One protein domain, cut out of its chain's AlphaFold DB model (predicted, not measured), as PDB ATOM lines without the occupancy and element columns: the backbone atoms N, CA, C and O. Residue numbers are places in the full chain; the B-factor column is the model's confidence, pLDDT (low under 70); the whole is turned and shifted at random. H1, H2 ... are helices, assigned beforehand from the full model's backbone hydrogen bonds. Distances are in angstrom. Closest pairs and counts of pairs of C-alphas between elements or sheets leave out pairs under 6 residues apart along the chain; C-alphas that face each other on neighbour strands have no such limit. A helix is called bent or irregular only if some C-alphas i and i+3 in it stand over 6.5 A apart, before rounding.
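AT A GLANCE: This is residues 135 to 219 of the 233 residues of an uncharacterized protein of Nocardia neocaledoniensis (UniProt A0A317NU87). Two long helices, H2 and H3, meet near their ends as a V; H5 runs side by side with H3 in the opposite direction, and its last residues reach H2 near the corner of the V. The short, irregular H1 packs across H3 on the other side of the V from H5, and the small H4 sits at the far end, near the start of H5. The printed part has 85 residues with five named helices, H1 to H5 in that order, and no named strand; the class is all helix. The whole is compact and rounded, with a radius of gyration of the C-alphas of 12.4 A and spans of 35 by 28 by 24 A.

HOW THE PARTS SIT: H3, residues 169 to 185, is the hub and touches three other helices. H2, residues 151 to 167, touches it only at the corner by their link, at a steep tilt of 59 degrees, opposite ways; the closest C-alphas, of Ala 165 and Gly 172, are 4.0 A apart. H5, residues 203 to 218, touches residues 176 to 183 of H3 at a shallow tilt of 12 degrees, opposite ways; the closest C-alphas, of Ile 183 and Leu 210, are 6.4 A apart. Residues 216 to 218 of H5 touch residues 161 to 165 of H2 at a steep tilt of 50 degrees, the same way, with the C-alphas of Arg 162 and Leu 217 closest at 4.9 A. H1, residues 135 to 141, touches residues 175 to 179 of H3, about perpendicular at 77 degrees; the closest C-alphas, of Leu 137 and Leu 175, are 7.0 A apart. H1 is close to but not clearly touching H2, with the C-alphas of Pro 140 and Thr 161 closest at 6.4 A. H4, residues 189 to 196, touches no helix; it is close to but not clearly touching H5, with the C-alphas of Pro 189 and Gln 203 closest at 6.1 A. H4 is apart from H1, H2 and H3, and H1 is apart from H5. The helix packing is mostly crossed, but only just: of 3 touching pairs, the corner of H2 and H3 left out, 1 is at a shallow tilt. In H2, H3 and H5 every O i to N i+4 pair is within hydrogen-bond range; in H4 3 of 4 are, and in H1 1 of 3, beside 1 of 4 O i to N i+3 pairs.

IN THESE COORDINATES: H2 is 24.3 A long from first to last C-alpha, H3 24.1 A and H5 22.4 A. H2 begins at C-alpha 151 (-48.311, 47.454, -45.982), and H5 ends at C-alpha 218 (-55.239, 28.740, -53.221). H1 spans 10.1 A from C-alpha 135 (-34.713, 26.320, -48.634) and is irregular: C-alphas 136 and 139 are 8.0 A apart. H4 spans 10.2 A and is neither bent nor irregular, but only just: C-alphas 192 and 195 are 6.4 A apart.

THE WHOLE: The two C-alphas farthest apart, of Glu 167 and Ala 201, are 34.9 A apart. The printed part has no cut and no long link; the links from H2 to H3 and from H3 to H4 are tight. The mean pLDDT of the printed part is 88.9, and residues 194 to 195 are under 70.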
ATOM      1  N   GLY A 135     -35.868  25.718 -47.957       75.50
ATOM      2  CA  GLY A 135     -34.713  26.320 -48.634       75.50
ATOM      3  C   GLY A 135     -35.018  26.964 -49.997       75.50
ATOM      4  O   GLY A 135     -34.228  27.773 -50.472       75.50
ATOM      5  N   ARG A 136     -36.145  26.622 -50.635       77.94
ATOM      6  CA  ARG A 136     -36.618  27.212 -51.905       77.94
ATOM      7  C   ARG A 136     -37.797  28.162 -51.718       77.94
ATOM      8  O   ARG A 136     -38.017  29.018 -52.566       77.94
ATOM      9  N   LEU A 137     -38.549  27.997 -50.633       86.19
ATOM     10  CA  LEU A 137     -39.797  28.707 -50.362       86.19
ATOM     11  C   LEU A 137     -39.687  29.706 -49.201       86.19
ATOM     12  O   LEU A 137     -40.694  30.235 -48.744       86.19
ATOM     13  N   GLY A 138     -38.475  30.002 -48.726       79.75
ATOM     14  CA  GLY A 138     -38.270  30.898 -47.584       79.75
ATOM     15  C   GLY A 138     -38.947  32.261 -47.752       79.75
ATOM     16  O   GLY A 138     -39.558  32.757 -46.810       79.75
ATOM     17  N   THR A 139     -38.910  32.854 -48.949       82.12
ATOM     18  CA  THR A 139     -39.574  34.143 -49.199       82.12
ATOM     19  C   THR A 139     -41.094  34.081 -48.984       82.12
ATOM     20  O   THR A 139     -41.565  34.803 -48.102       82.12
ATOM     21  N   PRO A 140     -41.855  33.236 -49.709       87.94
ATOM     22  CA  PRO A 140     -43.310  33.165 -49.550       87.94
ATOM     23  C   PRO A 140     -43.789  32.516 -48.241       87.94
ATOM     24  O   PRO A 140     -44.951  32.692 -47.900       87.94
ATOM     25  N   LEU A 141     -42.938  31.776 -47.516       88.38
ATOM     26  CA  LEU A 141     -43.325  31.100 -46.265       88.38
ATOM     27  C   LEU A 141     -42.905  31.827 -44.989       88.38
ATOM     28  O   LEU A 141     -43.485  31.586 -43.938       88.38
ATOM     29  N   MET A 142     -41.868  32.665 -45.048       86.12
ATOM     30  CA  MET A 142     -41.305  33.304 -43.855       86.12
ATOM     31  C   MET A 142     -41.185  34.813 -44.044       86.12
ATOM     32  O   MET A 142     -41.759  35.596 -43.291       86.12
ATOM     33  N   TRP A 143     -40.459  35.253 -45.071       82.19
ATOM     34  CA  TRP A 143     -40.048  36.658 -45.176       82.19
ATOM     35  C   TRP A 143     -41.221  37.589 -45.432       82.19
ATOM     36  O   TRP A 143     -41.250  38.689 -44.886       82.19
ATOM     37  N   ILE A 144     -42.195  37.135 -46.218       87.88
ATOM     38  CA  ILE A 144     -43.391  37.907 -46.538       87.88
ATOM     39  C   ILE A 144     -44.222  38.262 -45.303       87.88
ATOM     40  O   ILE A 144     -44.975  39.219 -45.337       87.88
ATOM     41  N   HIS A 145     -44.073  37.543 -44.192       88.31
ATOM     42  CA  HIS A 145     -44.860  37.773 -42.982       88.31
ATOM     43  C   HIS A 145     -44.226  38.795 -42.025       88.31
ATOM     44  O   HIS A 145     -44.770  39.060 -40.954       88.31
ATOM     45  N   GLN A 146     -43.065  39.356 -42.380       85.56
ATOM     46  CA  GLN A 146     -42.312  40.250 -41.504       85.56
ATOM     47  C   GLN A 146     -42.947  41.652 -41.458       85.56
ATOM     48  O   GLN A 146     -43.058  42.292 -42.507       85.56
ATOM     49  N   PRO A 147     -43.256  42.205 -40.266       82.19
ATOM     50  CA  PRO A 147     -43.886  43.522 -40.141       82.19
ATOM     51  C   PRO A 147     -43.110  44.643 -40.839       82.19
ATOM     52  O   PRO A 147     -43.691  45.523 -41.464       82.19
ATOM     53  N   LYS A 148     -41.772  44.582 -40.810       81.31
ATOM     54  CA  LYS A 148     -40.862  45.565 -41.432       81.31
ATOM     55  C   LYS A 148     -40.980  45.702 -42.957       81.31
ATOM     56  O   LYS A 148     -40.322  46.563 -43.536       81.31
ATOM     57  N   LEU A 149     -41.738  44.831 -43.630       78.25
ATOM     58  CA  LEU A 149     -42.052  45.020 -45.047       78.25
ATOM     59  C   LEU A 149     -42.906  46.277 -45.261       78.25
ATOM     60  O   LEU A 149     -42.712  46.959 -46.268       78.25
ATOM     61  N   GLY A 150     -43.779  46.611 -44.305       86.12
ATOM     62  CA  GLY A 150     -44.800  47.647 -44.463       86.12
ATOM     63  C   GLY A 150     -45.921  47.212 -45.412       86.12
ATOM     64  O   GLY A 150     -45.760  46.272 -46.199       86.12
ATOM     65  N   ARG A 151     -47.070  47.890 -45.327       89.69
ATOM     66  CA  ARG A 151     -48.311  47.454 -45.982       89.69
ATOM     67  C   ARG A 151     -48.203  47.295 -47.498       89.69
ATOM     68  O   ARG A 151     -48.474  46.212 -48.007       89.69
ATOM     69  N   ASP A 152     -47.711  48.310 -48.202       86.81
ATOM     70  CA  ASP A 152     -47.647  48.291 -49.671       86.81
ATOM     71  C   ASP A 152     -46.770  47.151 -50.218       86.81
ATOM     72  O   ASP A 152     -47.118  46.483 -51.195       86.81
ATOM     73  N   LYS A 153     -45.614  46.900 -49.584       85.25
ATOM     74  CA  LYS A 153     -44.718  45.813 -50.010       85.25
ATOM     75  C   LYS A 153     -45.275  44.453 -49.637       85.25
ATOM     76  O   LYS A 153     -45.040  43.493 -50.372       85.25
ATOM     77  N   TRP A 154     -45.964  44.365 -48.503       92.19
ATOM     78  CA  TRP A 154     -46.649  43.154 -48.089       92.19
ATOM     79  C   TRP A 154     -47.733  42.779 -49.106       92.19
ATOM     80  O   TRP A 154     -47.641  41.698 -49.685       92.19
ATOM     81  N   ASP A 155     -48.654  43.698 -49.421       90.75
ATOM     82  CA  ASP A 155     -49.727  43.487 -50.407       90.75
ATOM     83  C   ASP A 155     -49.140  43.041 -51.761       90.75
ATOM     84  O   ASP A 155     -49.479  41.976 -52.280       90.75
ATOM     85  N   SER A 156     -48.155  43.785 -52.283       86.31
ATOM     86  CA  SER A 156     -47.508  43.453 -53.561       86.31
ATOM     87  C   SER A 156     -46.817  42.084 -53.554       86.31
ATOM     88  O   SER A 156     -46.872  41.362 -54.551       86.31
ATOM     89  N   SER A 157     -46.169  41.703 -52.449       87.69
ATOM     90  CA  SER A 157     -45.490  40.407 -52.344       87.69
ATOM     91  C   SER A 157     -46.489  39.252 -52.275       87.69
ATOM     92  O   SER A 157     -46.219  38.168 -52.803       87.69
ATOM     93  N   VAL A 158     -47.631  39.461 -51.612       93.00
ATOM     94  CA  VAL A 158     -48.653  38.425 -51.411       93.00
ATOM     95  C   VAL A 158     -49.376  38.164 -52.727       93.00
ATOM     96  O   VAL A 158     -49.554  37.005 -53.113       93.00
ATOM     97  N   ASP A 159     -49.664  39.223 -53.481       91.44
ATOM     98  CA  ASP A 159     -50.210  39.130 -54.834       91.44
ATOM     99  C   ASP A 159     -49.239  38.452 -55.799       91.44
ATOM    100  O   ASP A 159     -49.627  37.530 -56.518       91.44
ATOM    101  N   MET A 160     -47.958  38.834 -55.770       89.50
ATOM    102  CA  MET A 160     -46.919  38.181 -56.572       89.50
ATOM    103  C   MET A 160     -46.840  36.681 -56.267       89.50
ATOM    104  O   MET A 160     -46.761  35.864 -57.179       89.50
ATOM    105  N   THR A 161     -46.900  36.309 -54.985       92.12
ATOM    106  CA  THR A 161     -46.878  34.903 -54.556       92.12
ATOM    107  C   THR A 161     -48.086  34.139 -55.101       92.12
ATOM    108  O   THR A 161     -47.926  33.031 -55.615       92.12
ATOM    109  N   ARG A 162     -49.283  34.738 -55.054       94.31
ATOM    110  CA  ARG A 162     -50.509  34.153 -55.619       94.31
ATOM    111  C   ARG A 162     -50.411  33.967 -57.134       94.31
ATOM    112  O   ARG A 162     -50.761  32.902 -57.636       94.31
ATOM    113  N   ILE A 163     -49.923  34.979 -57.852       91.31
ATOM    114  CA  ILE A 163     -49.750  34.938 -59.312       91.31
ATOM    115  C   ILE A 163     -48.755  33.841 -59.697       91.31
ATOM    116  O   ILE A 163     -49.092  32.979 -60.503       91.31
ATOM    117  N   LEU A 164     -47.577  33.801 -59.066       88.62
ATOM    118  CA  LEU A 164     -46.553  32.787 -59.344       88.62
ATOM    119  C   LEU A 164     -47.057  31.364 -59.082       88.62
ATOM    120  O   LEU A 164     -46.790  30.459 -59.871       88.62
ATOM    121  N   ALA A 165     -47.808  31.163 -57.999       92.75
ATOM    122  CA  ALA A 165     -48.411  29.870 -57.690       92.75
ATOM    123  C   ALA A 165     -49.475  29.440 -58.718       92.75
ATOM    124  O   ALA A 165     -49.662  28.242 -58.928       92.75
ATOM    125  N   ALA A 166     -50.166  30.392 -59.352       91.69
ATOM    126  CA  ALA A 166     -51.137  30.122 -60.412       91.69
ATOM    127  C   ALA A 166     -50.479  29.895 -61.786       91.69
ATOM    128  O   ALA A 166     -50.964  29.076 -62.567       91.69
ATOM    129  N   GLU A 167     -49.389  30.604 -62.084       89.50
ATOM    130  CA  GLU A 167     -48.662  30.509 -63.357       89.50
ATOM    131  C   GLU A 167     -47.768  29.262 -63.448       89.50
ATOM    132  O   GLU A 167     -47.644  28.676 -64.525       89.50
ATOM    133  N   ASP A 168     -47.175  28.825 -62.331       91.56
ATOM    134  CA  ASP A 168     -46.385  27.594 -62.236       91.56
ATOM    135  C   ASP A 168     -47.055  26.596 -61.271       91.56
ATOM    136  O   ASP A 168     -46.826  26.652 -60.056       91.56
ATOM    137  N   PRO A 169     -47.834  25.622 -61.791       91.75
ATOM    138  CA  PRO A 169     -48.502  24.617 -60.967       91.75
ATOM    139  C   PRO A 169     -47.546  23.819 -60.076       91.75
ATOM    140  O   PRO A 169     -47.909  23.453 -58.962       91.75
ATOM    141  N   ARG A 170     -46.302  23.583 -60.519       90.06
ATOM    142  CA  ARG A 170     -45.317  22.851 -59.716       90.06
ATOM    143  C   ARG A 170     -44.855  23.688 -58.527       90.06
ATOM    144  O   ARG A 170     -44.676  23.144 -57.441       90.06
ATOM    145  N   HIS A 171     -44.639  24.987 -58.720       91.00
ATOM    146  CA  HIS A 171     -44.361  25.902 -57.614       91.00
ATOM    147  C   HIS A 171     -45.557  25.981 -56.657       91.00
ATOM    148  O   HIS A 171     -45.373  25.874 -55.443       91.00
ATOM    149  N   GLY A 172     -46.769  26.099 -57.208       94.12
ATOM    150  CA  GLY A 172     -48.016  26.116 -56.448       94.12
ATOM    151  C   GLY A 172     -48.207  24.875 -55.574       94.12
ATOM    152  O   GLY A 172     -48.542  25.013 -54.399       94.12
ATOM    153  N   ASP A 173     -47.928  23.678 -56.096       95.50
ATOM    154  CA  ASP A 173     -48.030  22.419 -55.344       95.50
ATOM    155  C   ASP A 173     -47.044  22.362 -54.169       95.50
ATOM    156  O   ASP A 173     -47.438  22.033 -53.050       95.50
ATOM    157  N   LEU A 174     -45.780  22.747 -54.392       93.50
ATOM    158  CA  LEU A 174     -44.761  22.789 -53.333       93.50
ATOM    159  C   LEU A 174     -45.139  23.786 -52.232       93.50
ATOM    160  O   LEU A 174     -44.976  23.504 -51.045       93.50
ATOM    161  N   LEU A 175     -45.639  24.959 -52.626       95.31
ATOM    162  CA  LEU A 175     -46.059  26.000 -51.697       95.31
ATOM    163  C   LEU A 175     -47.295  25.576 -50.894       95.31
ATOM    164  O   LEU A 175     -47.345  25.801 -49.684       95.31
ATOM    165  N   ARG A 176     -48.258  24.910 -51.540       97.25
ATOM    166  CA  ARG A 176     -49.447  24.348 -50.890       97.25
ATOM    167  C   ARG A 176     -49.074  23.280 -49.864       97.25
ATOM    168  O   ARG A 176     -49.572  23.330 -48.742       97.25
ATOM    169  N   GLU A 177     -48.190  22.348 -50.221       96.69
ATOM    170  CA  GLU A 177     -47.693  21.310 -49.308       96.69
ATOM    171  C   GLU A 177     -47.005  21.927 -48.084       96.69
ATOM    172  O   GLU A 177     -47.316  21.572 -46.943       96.69
ATOM    173  N   ALA A 178     -46.108  22.888 -48.306       96.12
ATOM    174  CA  ALA A 178     -45.369  23.538 -47.233       96.12
ATOM    175  C   ALA A 178     -46.282  24.340 -46.288       96.12
ATOM    176  O   ALA A 178     -46.144  24.234 -45.068       96.12
ATOM    177  N   LEU A 179     -47.263  25.081 -46.819       96.25
ATOM    178  CA  LEU A 179     -48.241  25.809 -46.000       96.25
ATOM    179  C   LEU A 179     -49.165  24.869 -45.222       96.25
ATOM    180  O   LEU A 179     -49.406  25.095 -44.036       96.25
ATOM    181  N   ALA A 180     -49.638  23.788 -45.848       95.94
ATOM    182  CA  ALA A 180     -50.424  22.768 -45.158       95.94
ATOM    183  C   ALA A 180     -49.630  22.138 -44.002       95.94
ATOM    184  O   ALA A 180     -50.176  21.923 -42.917       95.94
ATOM    185  N   HIS A 181     -48.327  21.908 -44.198       94.44
ATOM    186  CA  HIS A 181     -47.433  21.454 -43.138       94.44
ATOM    187  C   HIS A 181     -47.332  22.474 -41.995       94.44
ATOM    188  O   HIS A 181     -47.524  22.096 -40.841       94.44
ATOM    189  N   MET A 182     -47.093  23.758 -42.285       93.25
ATOM    190  CA  MET A 182     -47.024  24.816 -41.260       93.25
ATOM    191  C   MET A 182     -48.315  24.912 -40.437       93.25
ATOM    192  O   MET A 182     -48.262  24.974 -39.207       93.25
ATOM    193  N   ILE A 183     -49.475  24.859 -41.102       94.25
ATOM    194  CA  ILE A 183     -50.789  24.854 -40.442       94.25
ATOM    195  C   ILE A 183     -50.942  23.614 -39.551       94.25
ATOM    196  O   ILE A 183     -51.427  23.724 -38.426       94.25
ATOM    197  N   SER A 184     -50.507  22.441 -40.021       93.94
ATOM    198  CA  SER A 184     -50.587  21.191 -39.255       93.94
ATOM    199  C   SER A 184     -49.644  21.154 -38.051       93.94
ATOM    200  O   SER A 184     -50.005  20.559 -37.038       93.94
ATOM    201  N   GLN A 185     -48.449  21.742 -38.154       91.62
ATOM    202  CA  GLN A 185     -47.484  21.796 -37.049       91.62
ATOM    203  C   GLN A 185     -47.943  22.719 -35.923       91.62
ATOM    204  O   GLN A 185     -47.591  22.484 -34.772       91.62
ATOM    205  N   ARG A 186     -48.756  23.736 -36.248       92.00
ATOM    206  CA  ARG A 186     -49.277  24.731 -35.297       92.00
ATOM    207  C   ARG A 186     -48.154  25.336 -34.438       92.00
ATOM    208  O   ARG A 186     -48.179  25.157 -33.220       92.00
ATOM    209  N   PRO A 187     -47.182  26.047 -35.047       88.19
ATOM    210  CA  PRO A 187     -46.152  26.733 -34.274       88.19
ATOM    211  C   PRO A 187     -46.799  27.665 -33.250       88.19
ATOM    212  O   PRO A 187     -47.846  28.265 -33.520       88.19
ATOM    213  N   THR A 188     -46.188  27.781 -32.077       86.25
ATOM    214  CA  THR A 188     -46.646  28.728 -31.058       86.25
ATOM    215  C   THR A 188     -46.391  30.173 -31.500       86.25
ATOM    216  O   THR A 188     -45.489  30.423 -32.302       86.25
ATOM    217  N   PRO A 189     -47.137  31.169 -30.982       84.00
ATOM    218  CA  PRO A 189     -46.867  32.576 -31.285       84.00
ATOM    219  C   PRO A 189     -45.428  33.016 -30.977       84.00
ATOM    220  O   PRO A 189     -44.871  33.820 -31.720       84.00
ATOM    221  N   ASP A 190     -44.808  32.472 -29.926       75.56
ATOM    222  CA  ASP A 190     -43.413  32.771 -29.581       75.56
ATOM    223  C   ASP A 190     -42.433  32.128 -30.574       75.56
ATOM    224  O   ASP A 190     -41.511  32.789 -31.050       75.56
ATOM    225  N   GLU A 191     -42.670  30.870 -30.954       79.69
ATOM    226  CA  GLU A 191     -41.910  30.186 -32.007       79.69
ATOM    227  C   GLU A 191     -42.037  30.887 -33.365       79.69
ATOM    228  O   GLU A 191     -41.076  30.925 -34.134       79.69
ATOM    229  N   TRP A 192     -43.208  31.450 -33.671       82.62
ATOM    230  CA  TRP A 192     -43.441  32.251 -34.872       82.62
ATOM    231  C   TRP A 192     -42.725  33.606 -34.818       82.62
ATOM    232  O   TRP A 192     -42.190  34.079 -35.825       82.62
ATOM    233  N   PHE A 193     -42.700  34.243 -33.648       75.00
ATOM    234  CA  PHE A 193     -42.080  35.551 -33.466       75.00
ATOM    235  C   PHE A 193     -40.553  35.507 -33.637       75.00
ATOM    236  O   PHE A 193     -40.004  36.406 -34.275       75.00
ATOM    237  N   ASP A 194     -39.881  34.475 -33.118       65.94
ATOM    238  CA  ASP A 194     -38.412  34.351 -33.084       65.94
ATOM    239  C   ASP A 194     -37.710  34.493 -34.468       65.94
ATOM    240  O   ASP A 194     -36.645  35.108 -34.537       65.94
ATOM    241  N   PRO A 195     -38.309  34.064 -35.604       65.50
ATOM    242  CA  PRO A 195     -37.781  34.351 -36.950       65.50
ATOM    243  C   PRO A 195     -38.521  35.453 -37.739       65.50
ATOM    244  O   PRO A 195     -37.929  36.065 -38.635       65.50
ATOM    245  N   ILE A 196     -39.818  35.683 -37.489       73.38
ATOM    246  CA  ILE A 196     -40.662  36.556 -38.334       73.38
ATOM    247  C   ILE A 196     -40.794  37.969 -37.756       73.38
ATOM    248  O   ILE A 196     -40.938  38.944 -38.495       73.38
ATOM    249  N   GLY A 197     -40.757  38.105 -36.432       73.75
ATOM    250  CA  GLY A 197     -40.992  39.369 -35.738       73.75
ATOM    251  C   GLY A 197     -42.456  39.827 -35.719       73.75
ATOM    252  O   GLY A 197     -42.743  40.870 -35.138       73.75
ATOM    253  N   ALA A 198     -43.389  39.068 -36.308       79.69
ATOM    254  CA  ALA A 198     -44.828  39.299 -36.163       79.69
ATOM    255  C   ALA A 198     -45.325  38.646 -34.868       79.69
ATOM    256  O   ALA A 198     -45.105  37.456 -34.649       79.69
ATOM    257  N   ARG A 199     -45.983  39.419 -34.001       85.62
ATOM    258  CA  ARG A 199     -46.482  38.935 -32.708       85.62
ATOM    259  C   ARG A 199     -47.996  38.758 -32.767       85.62
ATOM    260  O   ARG A 199     -48.728  39.739 -32.835       85.62
ATOM    261  N   PHE A 200     -48.439  37.509 -32.714       89.19
ATOM    262  CA  PHE A 200     -49.849  37.159 -32.550       89.19
ATOM    263  C   PHE A 200     -50.212  37.127 -31.062       89.19
ATOM    264  O   PHE A 200     -49.369  36.811 -30.221       89.19
ATOM    265  N   ALA A 201     -51.451  37.489 -30.737       89.50
ATOM    266  CA  ALA A 201     -51.961  37.542 -29.370       89.50
ATOM    267  C   ALA A 201     -52.056  36.144 -28.743       89.50
ATOM    268  O   ALA A 201     -51.721  35.968 -27.572       89.50
ATOM    269  N   ASP A 202     -52.481  35.157 -29.530       89.56
ATOM    270  CA  ASP A 202     -52.640  33.769 -29.114       89.56
ATOM    271  C   ASP A 202     -52.521  32.798 -30.306       89.56
ATOM    272  O   ASP A 202     -52.294  33.184 -31.458       89.56
ATOM    273  N   GLN A 203     -52.634  31.501 -30.006       94.56
ATOM    274  CA  GLN A 203     -52.552  30.429 -30.997       94.56
ATOM    275  C   GLN A 203     -53.703  30.461 -32.011       94.56
ATOM    276  O   GLN A 203     -53.503  30.050 -33.155       94.56
ATOM    277  N   GLU A 204     -54.901  30.883 -31.602       94.50
ATOM    278  CA  GLU A 204     -56.076  30.907 -32.479       94.50
ATOM    279  C   GLU A 204     -55.893  31.969 -33.556       94.50
ATOM    280  O   GLU A 204     -56.057  31.663 -34.736       94.50
ATOM    281  N   GLN A 205     -55.420  33.157 -33.173       94.38
ATOM    282  CA  GLN A 205     -55.130  34.237 -34.110       94.38
ATOM    283  C   GLN A 205     -54.060  33.843 -35.141       94.38
ATOM    284  O   GLN A 205     -54.202  34.139 -36.328       94.38
ATOM    285  N   LEU A 206     -52.993  33.153 -34.718       94.81
ATOM    286  CA  LEU A 206     -51.952  32.674 -35.635       94.81
ATOM    287  C   LEU A 206     -52.483  31.601 -36.601       94.81
ATOM    288  O   LEU A 206     -52.162  31.616 -37.789       94.81
ATOM    289  N   VAL A 207     -53.312  30.671 -36.118       94.00
ATOM    290  CA  VAL A 207     -53.920  29.638 -36.973       94.00
ATOM    291  C   VAL A 207     -54.888  30.260 -37.977       94.00
ATOM    292  O   VAL A 207     -54.817  29.923 -39.157       94.00
ATOM    293  N   GLU A 208     -55.744  31.185 -37.535       94.94
ATOM    294  CA  GLU A 208     -56.667  31.914 -38.408       94.94
ATOM    295  C   GLU A 208     -55.902  32.671 -39.497       94.94
ATOM    296  O   GLU A 208     -56.257  32.600 -40.674       94.94
ATOM    297  N   TYR A 209     -54.809  33.338 -39.124       96.44
ATOM    298  CA  TYR A 209     -53.941  34.032 -40.067       96.44
ATOM    299  C   TYR A 209     -53.365  33.095 -41.137       96.44
ATOM    300  O   TYR A 209     -53.489  33.373 -42.332       96.44
ATOM    301  N   LEU A 210     -52.765  31.973 -40.728       95.62
ATOM    302  CA  LEU A 210     -52.163  31.011 -41.654       95.62
ATOM    303  C   LEU A 210     -53.203  30.377 -42.585       95.62
ATOM    304  O   LEU A 210     -52.936  30.199 -43.774       95.62
ATOM    305  N   GLN A 211     -54.396  30.078 -42.069       95.94
ATOM    306  CA  GLN A 211     -55.515  29.573 -42.866       95.94
ATOM    307  C   GLN A 211     -56.006  30.619 -43.865       95.94
ATOM    308  O   GLN A 211     -56.125  30.326 -45.051       95.94
ATOM    309  N   ALA A 212     -56.208  31.862 -43.426       96.38
ATOM    310  CA  ALA A 212     -56.618  32.948 -44.308       96.38
ATOM    311  C   ALA A 212     -55.584  33.219 -45.409       96.38
ATOM    312  O   ALA A 212     -55.965  33.514 -46.542       96.38
ATOM    313  N   PHE A 213     -54.291  33.102 -45.097       96.69
ATOM    314  CA  PHE A 213     -53.217  33.219 -46.078       96.69
ATOM    315  C   PHE A 213     -53.236  32.063 -47.086       96.69
ATOM    316  O   PHE A 213     -53.210  32.303 -48.292       96.69
ATOM    317  N   HIS A 214     -53.364  30.820 -46.618       96.75
ATOM    318  CA  HIS A 214     -53.520  29.653 -47.488       96.75
ATOM    319  C   HIS A 214     -54.737  29.792 -48.421       96.75
ATOM    320  O   HIS A 214     -54.621  29.595 -49.632       96.75
ATOM    321  N   ASP A 215     -55.890  30.191 -47.884       96.56
ATOM    322  CA  ASP A 215     -57.132  30.352 -48.646       96.56
ATOM    323  C   ASP A 215     -57.081  31.538 -49.608       96.56
ATOM    324  O   ASP A 215     -57.757  31.530 -50.635       96.56
ATOM    325  N   TYR A 216     -56.272  32.555 -49.309       97.06
ATOM    326  CA  TYR A 216     -55.991  33.633 -50.249       97.06
ATOM    327  C   TYR A 216     -55.176  33.149 -51.445       97.06
ATOM    328  O   TYR A 216     -55.504  33.471 -52.587       97.06
ATOM    329  N   LEU A 217     -54.125  32.368 -51.199       96.25
ATOM    330  CA  LEU A 217     -53.258  31.878 -52.268       96.25
ATOM    331  C   LEU A 217     -53.949  30.830 -53.147       96.25
ATOM    332  O   LEU A 217     -53.752  30.827 -54.360       96.25
ATOM    333  N   PHE A 218     -54.757  29.949 -52.549       96.19
ATOM    334  CA  PHE A 218     -55.239  28.740 -53.221       96.19
ATOM    335  C   PHE A 218     -56.751  28.520 -53.204       96.19
ATOM    336  O   PHE A 218     -57.215  27.559 -53.823       96.19
ATOM    337  N   GLY A 219     -57.498  29.343 -52.474       92.88
ATOM    338  CA  GLY A 219     -58.948  29.251 -52.343       92.88
ATOM    339  C   GLY A 219     -59.667  30.472 -52.914       92.88
ATOM    340  O   GLY A 219     -59.124  31.251 -53.700       92.88
TER     341      GLY A 219